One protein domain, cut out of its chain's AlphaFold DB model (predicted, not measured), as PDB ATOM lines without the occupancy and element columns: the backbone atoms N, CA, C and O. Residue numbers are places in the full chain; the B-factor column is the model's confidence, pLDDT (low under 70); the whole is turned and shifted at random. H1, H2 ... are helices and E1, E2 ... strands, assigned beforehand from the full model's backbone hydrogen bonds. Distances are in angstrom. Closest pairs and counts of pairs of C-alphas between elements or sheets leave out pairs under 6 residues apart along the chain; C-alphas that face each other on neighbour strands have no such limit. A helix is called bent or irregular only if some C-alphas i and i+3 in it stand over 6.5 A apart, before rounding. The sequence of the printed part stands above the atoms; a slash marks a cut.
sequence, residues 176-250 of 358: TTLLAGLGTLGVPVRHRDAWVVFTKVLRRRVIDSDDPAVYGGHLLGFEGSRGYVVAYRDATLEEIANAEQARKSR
ATOM      1  N   THR A 176     -19.303  27.129 -54.866       90.00
ATOM      2  CA  THR A 176     -19.724  27.659 -53.560       90.00
ATOM      3  C   THR A 176     -20.316  26.565 -52.690       90.00
ATOM      4  O   THR A 176     -21.096  25.751 -53.176       90.00
ATOM      5  N   THR A 177     -19.985  26.553 -51.402       88.19
ATOM      6  CA  THR A 177     -20.611  25.664 -50.413       88.19
ATOM      7  C   THR A 177     -20.926  26.420 -49.127       88.19
ATOM      8  O   THR A 177     -20.337  27.465 -48.848       88.19
ATOM      9  N   LEU A 178     -21.875  25.906 -48.349       88.06
ATOM     10  CA  LEU A 178     -22.254  26.445 -47.048       88.06
ATOM     11  C   LEU A 178     -21.621  25.597 -45.942       88.06
ATOM     12  O   LEU A 178     -21.873  24.399 -45.849       88.06
ATOM     13  N   LEU A 179     -20.818  26.229 -45.087       87.19
ATOM     14  CA  LEU A 179     -20.175  25.590 -43.939       87.19
ATOM     15  C   LEU A 179     -20.707  26.180 -42.633       87.19
ATOM     16  O   LEU A 179     -20.809  27.397 -42.506       87.19
ATOM     17  N   ALA A 180     -20.978  25.356 -41.621       86.69
ATOM     18  CA  ALA A 180     -21.357  25.871 -40.299       86.69
ATOM     19  C   ALA A 180     -20.168  26.444 -39.512       86.69
ATOM     20  O   ALA A 180     -20.332  27.348 -38.697       86.69
ATOM     21  N   GLY A 181     -18.962  25.939 -39.774       85.88
ATOM     22  CA  GLY A 181     -17.711  26.437 -39.211       85.88
ATOM     23  C   GLY A 181     -16.734  26.791 -40.322       85.88
ATOM     24  O   GLY A 181     -16.625  26.067 -41.310       85.88
ATOM     25  N   LEU A 182     -16.026  27.909 -40.167       84.75
ATOM     26  CA  LEU A 182     -14.991  28.308 -41.111       84.75
ATOM     27  C   LEU A 182     -13.659  27.671 -40.700       84.75
ATOM     28  O   LEU A 182     -13.114  28.002 -39.648       84.75
ATOM     29  N   GLY A 183     -13.152  26.750 -41.520       85.81
ATOM     30  CA  GLY A 183     -11.768  26.284 -41.417       85.81
ATOM     31  C   GLY A 183     -10.775  27.343 -41.908       85.81
ATOM     32  O   GLY A 183     -11.163  28.395 -42.415       85.81
ATOM     33  N   THR A 184      -9.480  27.069 -41.789       92.31
ATOM     34  CA  THR A 184      -8.441  27.957 -42.324       92.31
ATOM     35  C   THR A 184      -8.547  28.034 -43.852       92.31
ATOM     36  O   THR A 184      -8.478  27.009 -44.531       92.31
ATOM     37  N   LEU A 185      -8.731  29.241 -44.395       95.31
ATOM     38  CA  LEU A 185      -8.743  29.472 -45.843       95.31
ATOM     39  C   LEU A 185      -7.365  29.174 -46.449       95.31
ATOM     40  O   LEU A 185      -6.342  29.358 -45.792       95.31
ATOM     41  N   GLY A 186      -7.341  28.719 -47.699       94.50
ATOM     42  CA  GLY A 186      -6.114  28.373 -48.420       94.50
ATOM     43  C   GLY A 186      -5.473  27.051 -47.995       94.50
ATOM     44  O   GLY A 186      -4.485  26.643 -48.594       94.50
ATOM     45  N   VAL A 187      -6.030  26.356 -46.998       95.12
ATOM     46  CA  VAL A 187      -5.543  25.040 -46.575       95.12
ATOM     47  C   VAL A 187      -6.391  23.951 -47.240       95.12
ATOM     48  O   VAL A 187      -7.620  24.010 -47.146       95.12
ATOM     49  N   PRO A 188      -5.777  22.947 -47.891       95.31
ATOM     50  CA  PRO A 188      -6.499  21.789 -48.403       95.31
ATOM     51  C   PRO A 188      -7.132  21.009 -47.248       95.31
ATOM     52  O   PRO A 188      -6.456  20.522 -46.339       95.31
ATOM     53  N   VAL A 189      -8.455  20.883 -47.290       92.88
ATOM     54  CA  VAL A 189      -9.239  20.112 -46.327       92.88
ATOM     55  C   VAL A 189      -9.926  18.981 -47.074       92.88
ATOM     56  O   VAL A 189     -10.535  19.177 -48.126       92.88
ATOM     57  N   ARG A 190      -9.842  17.773 -46.516       90.06
ATOM     58  CA  ARG A 190     -10.592  16.633 -47.034       90.06
ATOM     59  C   ARG A 190     -12.067  16.806 -46.680       90.06
ATOM     60  O   ARG A 190     -12.425  16.777 -45.503       90.06
ATOM     61  N   HIS A 191     -12.905  16.986 -47.692       84.31
ATOM     62  CA  HIS A 191     -14.345  17.160 -47.562       84.31
ATOM     63  C   HIS A 191     -15.057  15.994 -48.271       84.31
ATOM     64  O   HIS A 191     -15.199  15.988 -49.492       84.31
ATOM     65  N   ARG A 192     -15.502  14.990 -47.494       78.38
ATOM     66  CA  ARG A 192     -15.899  13.643 -47.969       78.38
ATOM     67  C   ARG A 192     -14.772  12.965 -48.771       78.38
ATOM     68  O   ARG A 192     -13.686  12.751 -48.223       78.38
ATOM     69  N   ASP A 193     -15.026  12.651 -50.038       86.31
ATOM     70  CA  ASP A 193     -14.123  11.899 -50.916       86.31
ATOM     71  C   ASP A 193     -13.234  12.798 -51.783       86.31
ATOM     72  O   ASP A 193     -12.368  12.298 -52.494       86.31
ATOM     73  N   ALA A 194     -13.399  14.122 -51.692       90.38
ATOM     74  CA  ALA A 194     -12.604  15.092 -52.433       90.38
ATOM     75  C   ALA A 194     -11.763  15.972 -51.499       90.38
ATOM     76  O   ALA A 194     -12.149  16.295 -50.370       90.38
ATOM     77  N   TRP A 195     -10.599  16.389 -51.990       93.50
ATOM     78  CA  TRP A 195      -9.791  17.430 -51.367       93.50
ATOM     79  C   TRP A 195     -10.162  18.780 -51.969       93.50
ATOM     80  O   TRP A 195     -10.082  18.967 -53.182       93.50
ATOM     81  N   VAL A 196     -10.561  19.719 -51.117       93.69
ATOM     82  CA  VAL A 196     -10.972  21.062 -51.536       93.69
ATOM     83  C   VAL A 196     -10.176  22.120 -50.789       93.69
ATOM     84  O   VAL A 196      -9.789  21.933 -49.634       93.69
ATOM     85  N   VAL A 197      -9.951  23.251 -51.448       93.75
ATOM     86  CA  VAL A 197      -9.326  24.434 -50.857       93.75
ATOM     87  C   VAL A 197     -10.366  25.542 -50.816       93.75
ATOM     88  O   VAL A 197     -10.828  26.014 -51.856       93.75
ATOM     89  N   PHE A 198     -10.736  25.973 -49.610       94.12
ATOM     90  CA  PHE A 198     -11.608  27.131 -49.425       94.12
ATOM     91  C   PHE A 198     -10.812  28.402 -49.704       94.12
ATOM     92  O   PHE A 198      -9.847  28.700 -49.004       94.12
ATOM     93  N   THR A 199     -11.195  29.148 -50.734       94.75
ATOM     94  CA  THR A 199     -10.431  30.306 -51.212       94.75
ATOM     95  C   THR A 199     -10.913  31.604 -50.581       94.75
ATOM     96  O   THR A 199     -10.102  32.442 -50.193       94.75
ATOM     97  N   LYS A 200     -12.231  31.785 -50.450       95.38
ATOM     98  CA  LYS A 200     -12.817  33.045 -49.978       95.38
ATOM     99  C   LYS A 200     -14.151  32.823 -49.278       95.38
ATOM    100  O   LYS A 200     -14.979  32.042 -49.732       95.38
ATOM    101  N   VAL A 201     -14.407  33.576 -48.210       95.62
ATOM    102  CA  VAL A 201     -15.756  33.703 -47.637       95.62
ATOM    103  C   VAL A 201     -16.533  34.726 -48.456       95.62
ATOM    104  O   VAL A 201     -16.117  35.877 -48.562       95.62
ATOM    105  N   LEU A 202     -17.655  34.314 -49.040       93.94
ATOM    106  CA  LEU A 202     -18.511  35.192 -49.836       93.94
ATOM    107  C   LEU A 202     -19.483  35.965 -48.950       93.94
ATOM    108  O   LEU A 202     -19.588  37.183 -49.054       93.94
ATOM    109  N   ARG A 203     -20.194  35.258 -48.067       94.25
ATOM    110  CA  ARG A 203     -21.149  35.865 -47.132       94.25
ATOM    111  C   ARG A 203     -21.404  34.971 -45.930       94.25
ATOM    112  O   ARG A 203     -21.248  33.755 -46.002       94.25
ATOM    113  N   ARG A 204     -21.858  35.576 -44.836       93.81
ATOM    114  CA  ARG A 204     -22.383  34.869 -43.665       93.81
ATOM    115  C   ARG A 204     -23.907  34.904 -43.715       93.81
ATOM    116  O   ARG A 204     -24.465  35.963 -43.986       93.81
ATOM    117  N   ARG A 205     -24.575  33.783 -43.449       92.19
ATOM    118  CA  ARG A 205     -26.041  33.737 -43.338       92.19
ATOM    119  C   ARG A 205     -26.492  32.731 -42.286       92.19
ATOM    120  O   ARG A 205     -25.709  31.880 -41.874       92.19
ATOM    121  N   VAL A 206     -27.730  32.865 -41.829       90.94
ATOM    122  CA  VAL A 206     -28.384  31.823 -41.028       90.94
ATOM    123  C   VAL A 206     -28.701  30.655 -41.958       90.94
ATOM    124  O   VAL A 206     -29.093  30.890 -43.098       90.94
ATOM    125  N   ILE A 207     -28.428  29.435 -41.500       84.62
ATOM    126  CA  ILE A 207     -28.736  28.207 -42.232       84.62
ATOM    127  C   ILE A 207     -30.240  27.965 -42.105       84.62
ATOM    128  O   ILE A 207     -30.730  27.795 -40.986       84.62
ATOM    129  N   ASP A 208     -30.932  27.986 -43.238       85.19
ATOM    130  CA  ASP A 208     -32.367  27.703 -43.335       85.19
ATOM    131  C   ASP A 208     -32.620  26.217 -43.657       85.19
ATOM    132  O   ASP A 208     -31.730  25.517 -44.145       85.19
ATOM    133  N   SER A 209     -33.837  25.750 -43.401       81.00
ATOM    134  CA  SER A 209     -34.383  24.460 -43.830       81.00
ATOM    135  C   SER A 209     -34.353  24.277 -45.354       81.00
ATOM    136  O   SER A 209     -34.076  23.178 -45.836       81.00
ATOM    137  N   ASP A 210     -34.546  25.368 -46.101       79.50
ATOM    138  CA  ASP A 210     -34.512  25.397 -47.569       79.50
ATOM    139  C   ASP A 210     -33.094  25.496 -48.144       79.50
ATOM    140  O   ASP A 210     -32.892  25.386 -49.359       79.50
ATOM    141  N   ASP A 211     -32.081  25.720 -47.300       74.44
ATOM    142  CA  ASP A 211     -30.718  25.771 -47.792       74.44
ATOM    143  C   ASP A 211     -30.302  24.374 -48.236       74.44
ATOM    144  O   ASP A 211     -30.317  23.448 -47.420       74.44
ATOM    145  N   PRO A 212     -29.882  24.197 -49.506       63.72
ATOM    146  CA  PRO A 212     -29.479  22.894 -49.978       63.72
ATOM    147  C   PRO A 212     -28.328  22.435 -49.094       63.72
ATOM    148  O   PRO A 212     -27.215  22.971 -49.150       63.72
ATOM    149  N   ALA A 213     -28.596  21.430 -48.259       60.47
ATOM    150  CA  ALA A 213     -27.553  20.591 -47.722       60.47
ATOM    151  C   ALA A 213     -26.861  20.059 -48.965       60.47
ATOM    152  O   ALA A 213     -27.426  19.215 -49.657       60.47
ATOM    153  N   VAL A 214     -25.695  20.627 -49.289       53.66
ATOM    154  CA  VAL A 214     -25.071  20.519 -50.617       53.66
ATOM    155  C   VAL A 214     -24.974  19.059 -51.074       53.66
ATOM    156  O   VAL A 214     -24.927  18.793 -52.267       53.66
ATOM    157  N   TYR A 215     -25.046  18.102 -50.138       51.19
ATOM    158  CA  TYR A 215     -25.115  16.683 -50.440       51.19
ATOM    159  C   TYR A 215     -26.032  15.850 -49.511       51.19
ATOM    160  O   TYR A 215     -25.574  14.858 -48.930       51.19
ATOM    161  N   GLY A 216     -27.303  16.247 -49.356       45.88
ATOM    162  CA  GLY A 216     -28.438  15.333 -49.115       45.88
ATOM    163  C   GLY A 216     -28.415  14.415 -47.882       45.88
ATOM    164  O   GLY A 216     -28.984  13.334 -47.940       45.88
ATOM    165  N   GLY A 217     -27.769  14.790 -46.773       43.53
ATOM    166  CA  GLY A 217     -27.783  13.912 -45.589       43.53
ATOM    167  C   GLY A 217     -27.440  14.553 -44.254       43.53
ATOM    168  O   GLY A 217     -28.027  14.189 -43.250       43.53
ATOM    169  N   HIS A 218     -26.561  15.549 -44.219       49.41
ATOM    170  CA  HIS A 218     -26.307  16.309 -42.998       49.41
ATOM    171  C   HIS A 218     -25.874  17.718 -43.386       49.41
ATOM    172  O   HIS A 218     -24.817  17.900 -43.994       49.41
ATOM    173  N   LEU A 219     -26.688  18.719 -43.041       55.84
ATOM    174  CA  LEU A 219     -26.173  20.070 -42.867       55.84
ATOM    175  C   LEU A 219     -25.012  19.962 -41.872       55.84
ATOM    176  O   LEU A 219     -25.149  19.341 -40.820       55.84
ATOM    177  N   LEU A 220     -23.861  20.562 -42.177       60.00
ATOM    178  CA  LEU A 220     -22.744  20.620 -41.224       60.00
ATOM    179  C   LEU A 220     -23.054  21.526 -40.013       60.00
ATOM    180  O   LEU A 220     -22.147  21.835 -39.249       60.00
ATOM    181  N   GLY A 221     -24.309  21.954 -39.831       64.06
ATOM    182  CA  GLY A 221     -24.806  22.748 -38.713       64.06
ATOM    183  C   GLY A 221     -26.312  22.574 -38.515       64.06
ATOM    184  O   GLY A 221     -26.999  22.023 -39.370       64.06
ATOM    185  N   PHE A 222     -26.813  23.040 -37.375       70.69
ATOM    186  CA  PHE A 222     -28.241  23.021 -37.061       70.69
ATOM    187  C   PHE A 222     -28.963  24.152 -37.798       70.69
ATOM    188  O   PHE A 222     -28.400  25.240 -37.945       70.69
ATOM    189  N   GLU A 223     -30.206  23.916 -38.212       78.44
ATOM    190  CA  GLU A 223     -31.120  24.978 -38.644       78.44
ATOM    191  C   GLU A 223     -31.110  26.130 -37.620       78.44
ATOM    192  O   GLU A 223     -31.024  25.908 -36.408       78.44
ATOM    193  N   GLY A 224     -31.072  27.374 -38.100       83.06
ATOM    194  CA  GLY A 224     -30.928  28.559 -37.248       83.06
ATOM    195  C   GLY A 224     -29.486  28.888 -36.825       83.06
ATOM    196  O   GLY A 224     -29.225  29.977 -36.305       83.06
ATOM    197  N   SER A 225     -28.509  28.013 -37.090       85.00
ATOM    198  CA  SER A 225     -27.091  28.315 -36.849       85.00
ATOM    199  C   SER A 225     -26.541  29.285 -37.895       85.00
ATOM    200  O   SER A 225     -26.975  29.316 -39.045       85.00
ATOM    201  N   ARG A 226     -25.531  30.082 -37.527       90.00
ATOM    202  CA  ARG A 226     -24.835  30.957 -38.484       90.00
ATOM    203  C   ARG A 226     -23.807  30.159 -39.285       90.00
ATOM    204  O   ARG A 226     -22.828  29.704 -38.703       90.00
ATOM    205  N   GLY A 227     -23.981  30.083 -40.600       90.44
ATOM    206  CA  GLY A 227     -23.033  29.493 -41.541       90.44
ATOM    207  C   GLY A 227     -22.296  30.523 -42.404       90.44
ATOM    208  O   GLY A 227     -22.633  31.711 -42.450       90.44
ATOM    209  N   TYR A 228     -21.277  30.045 -43.109       92.38
ATOM    210  CA  TYR A 228     -20.450  30.781 -44.055       92.38
ATOM    211  C   TYR A 228     -20.626  30.179 -45.446       92.38
ATOM    212  O   TYR A 228     -20.335  29.003 -45.657       92.38
ATOM    213  N   VAL A 229     -21.083  30.984 -46.400       91.50
ATOM    214  CA  VAL A 229     -21.015  30.639 -47.820       91.50
ATOM    215  C   VAL A 229     -19.593  30.921 -48.271       91.50
ATOM    216  O   VAL A 229     -19.150  32.074 -48.259       91.50
ATOM    217  N   VAL A 230     -18.874  29.872 -48.638       93.19
ATOM    218  CA  VAL A 230     -17.472  29.932 -49.039       93.19
ATOM    219  C   VAL A 230     -17.317  29.478 -50.480       93.19
ATOM    220  O   VAL A 230     -17.950  28.524 -50.923       93.19
ATOM    221  N   ALA A 231     -16.460  30.183 -51.202       92.94
ATOM    222  CA  ALA A 231     -15.909  29.773 -52.475       92.94
ATOM    223  C   ALA A 231     -14.811  28.728 -52.224       92.94
ATOM    224  O   ALA A 231     -13.964  28.904 -51.343       92.94
ATOM    225  N   TYR A 232     -14.828  27.645 -52.991       92.69
ATOM    226  CA  TYR A 232     -13.839  26.583 -52.965       92.69
ATOM    227  C   TYR A 232     -13.426  26.190 -54.382       92.69
ATOM    228  O   TYR A 232     -14.165  26.378 -55.350       92.69
ATOM    229  N   ARG A 233     -12.223  25.639 -54.486       92.00
ATOM    230  CA  ARG A 233     -11.736  24.937 -55.674       92.00
ATOM    231  C   ARG A 233     -11.276  23.542 -55.284       92.00
ATOM    232  O   ARG A 233     -10.998  23.290 -54.108       92.00
ATOM    233  N   ASP A 234     -11.168  22.664 -56.266       92.06
ATOM    234  CA  ASP A 234     -10.533  21.369 -56.057       92.06
ATOM    235  C   ASP A 234      -9.037  21.592 -55.758       92.06
ATOM    236  O   ASP A 234      -8.403  22.519 -56.285       92.06
ATOM    237  N   ALA A 235      -8.490  20.812 -54.826       93.62
ATOM    238  CA  ALA A 235      -7.075  20.890 -54.480       93.62
ATOM    239  C   ALA A 235      -6.223  20.336 -55.631       93.62
ATOM    240  O   ALA A 235      -6.576  19.337 -56.258       93.62
ATOM    241  N   THR A 236      -5.085  20.973 -55.896       94.81
ATOM    242  CA  THR A 236      -4.098  20.461 -56.855       94.81
ATOM    243  C   THR A 236      -3.400  19.218 -56.296       94.81
ATOM    244  O   THR A 236      -3.350  19.020 -55.082       94.81
ATOM    245  N   LEU A 237      -2.828  18.377 -57.165       95.62
ATOM    246  CA  LEU A 237      -2.141  17.146 -56.739       95.62
ATOM    247  C   LEU A 237      -0.999  17.419 -55.743       95.62
ATOM    248  O   LEU A 237      -0.818  16.658 -54.794       95.62
ATOM    249  N   GLU A 238      -0.281  18.529 -55.912       96.06
ATOM    250  CA  GLU A 238       0.783  18.960 -54.998       96.06
ATOM    251  C   GLU A 238       0.236  19.344 -53.615       96.06
ATOM    252  O   GLU A 238       0.768  18.922 -52.589       96.06
ATOM    253  N   GLU A 239      -0.869  20.096 -53.567       95.81
ATOM    254  CA  GLU A 239      -1.537  20.452 -52.310       95.81
ATOM    255  C   GLU A 239      -2.050  19.214 -51.574       95.81
ATOM    256  O   GLU A 239      -1.934  19.144 -50.348       95.81
ATOM    257  N   ILE A 240      -2.577  18.228 -52.306       96.50
ATOM    258  CA  ILE A 240      -3.026  16.953 -51.739       96.50
ATOM    259  C   ILE A 240      -1.841  16.206 -51.119       96.50
ATOM    260  O   ILE A 240      -1.912  15.821 -49.951       96.50
ATOM    261  N   ALA A 241      -0.734  16.055 -51.854       95.88
ATOM    262  CA  ALA A 241       0.465  15.374 -51.363       95.88
ATOM    263  C   ALA A 241       1.028  16.046 -50.096       95.88
ATOM    264  O   ALA A 241       1.301  15.371 -49.098       95.88
ATOM    265  N   ASN A 242       1.104  17.380 -50.092       95.38
ATOM    266  CA  ASN A 242       1.553  18.165 -48.941       95.38
ATOM    267  C   ASN A 242       0.624  17.998 -47.730       95.38
ATOM    268  O   ASN A 242       1.089  17.823 -46.601       95.38
ATOM    269  N   ALA A 243      -0.694  18.008 -47.946       93.75
ATOM    270  CA  ALA A 243      -1.680  17.818 -46.886       93.75
ATOM    271  C   ALA A 243      -1.618  16.411 -46.276       93.75
ATOM    272  O   ALA A 243      -1.740  16.243 -45.058       93.75
ATOM    273  N   GLU A 244      -1.418  15.392 -47.110       94.44
ATOM    274  CA  GLU A 244      -1.256  14.009 -46.669       94.44
ATOM    275  C   GLU A 244       0.048  13.805 -45.901       94.44
ATOM    276  O   GLU A 244       0.046  13.149 -44.854       94.44
ATOM    277  N   GLN A 245       1.147  14.407 -46.356       94.00
ATOM    278  CA  GLN A 245       2.419  14.377 -45.643       94.00
ATOM    279  C   GLN A 245       2.316  15.087 -44.288       94.00
ATOM    280  O   GLN A 245       2.720  14.513 -43.278       94.00
ATOM    281  N   ALA A 246       1.685  16.265 -44.230       90.94
ATOM    282  CA  ALA A 246       1.429  16.989 -42.984       90.94
ATOM    283  C   ALA A 246       0.528  16.204 -42.012       90.94
ATOM    284  O   ALA A 246       0.674  16.292 -40.790       90.94
ATOM    285  N   ARG A 247      -0.412  15.405 -42.532       88.12
ATOM    286  CA  ARG A 247      -1.221  14.487 -41.716       88.12
ATOM    287  C   ARG A 247      -0.406  13.325 -41.158       88.12
ATOM    288  O   ARG A 247      -0.626  12.971 -40.005       88.12
ATOM    289  N   LYS A 248       0.503  12.744 -41.946       89.88
ATOM    290  CA  LYS A 248       1.398  11.660 -41.500       89.88
ATOM    291  C   LYS A 248       2.428  12.149 -40.481       89.88
ATOM    292  O   LYS A 248       2.755  11.413 -39.558       89.88
ATOM    293  N   SER A 249       2.930  13.374 -40.645       88.44
ATOM    294  CA  SER A 249       3.944  13.959 -39.762       88.44
ATOM    295  C   SER A 249       3.374  14.522 -38.465       88.44
ATOM    296  O   SER A 249       4.136  14.726 -37.523       88.44
ATOM    297  N   ARG A 250       2.057  14.768 -38.381       82.88
ATOM    298  CA  ARG A 250       1.403  15.065 -37.104       82.88
ATOM    299  C   ARG A 250       1.593  13.842 -36.201       82.88
ATOM    300  O   ARG A 250       0.983  12.812 -36.491       82.88
TER     301      ARG A 250
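This is residues 176 to 250 of the 358 residues of an uncharacterized protein of Tetrasphaera jenkinsii Ben 74 (UniProt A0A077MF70). Two long bent strands, E3 and E4, form an arched hairpin; short E1 beside E4 and short E2 beside E3 complete one strongly twisted sheet. Helix H1 lies across the sheet near E2, at one end of the elongated whole, while a long loop, residues 207 to 225, lies at the other end. Residues 245 to 250, of which 245 to 249 belong to H1, stick out. The printed part has 75 residues, with four named strands and one named helix that follow along the chain as E1, E2, E3, E4, H1; the sheet order is E1 - E4 - E3 - E2, all antiparallel, and the class is mixed, helices and strands. It is only just compact, close to loose, with a radius of gyration of the C-alphas of 13.4 A and spans of 38 by 23 by 20 A.

Start at E1, residues 176 to 179, an edge strand antiparallel to E4, residues 226 to 234; N 177 and O 230 are 2.9 A apart, within hydrogen-bond range. Next find E2, residues 188 to 191, the other edge strand, which forms a hairpin with E3, residues 194 to 206; there N 189 and O 196 are 2.9 A apart, within hydrogen-bond range. E3 and E4 form the second hairpin, with N 229 and O 203 at 2.8 A. E3 bends by 89 degrees at residue 203, and E4 by 51 degrees at residue 231. E2, E3 and E4 are a meander, each strand the antiparallel neighbour of the one before; with E1, the antiparallel neighbour of E4, they make a Greek key of four strands in a row. E1 and E2 are apart, as are E2 and E4. H1, residues 237 to 249, is on the sheet at a height of 9.5 A, two layers with the helix on one face. It is over E2 and, only just, over E3, where 3 of its C-alphas fall; it runs across the strands, at 83 degrees to E2 on the local plane. The closest C-alphas of E2 and H1, those of Pro 188 and Ala 243, are 6.4 A apart. Every O i to N i+4 pair in H1 is within hydrogen-bond range.

Find C-alpha 176 at (-19.724, 27.659, -53.560), where E1 begins and runs 9.9 A. E2 spans 9.1 A. From C-alpha 194 at (-12.604, 15.092, -52.433), E3 runs 25.7 A; E4 spans 24.6 A. H1 runs 18.3 A to C-alpha 249 at (3.944, 13.959, -39.762).

The C-alphas farthest apart, those of Asp 210 and Ser 249, are 40.9 A apart. The printed part has no cut. The link from E3 to E4, 19 residues, is long. Look for low confidence at residues 212 to 221, with pLDDT under 70; the mean of the printed part is 85.3.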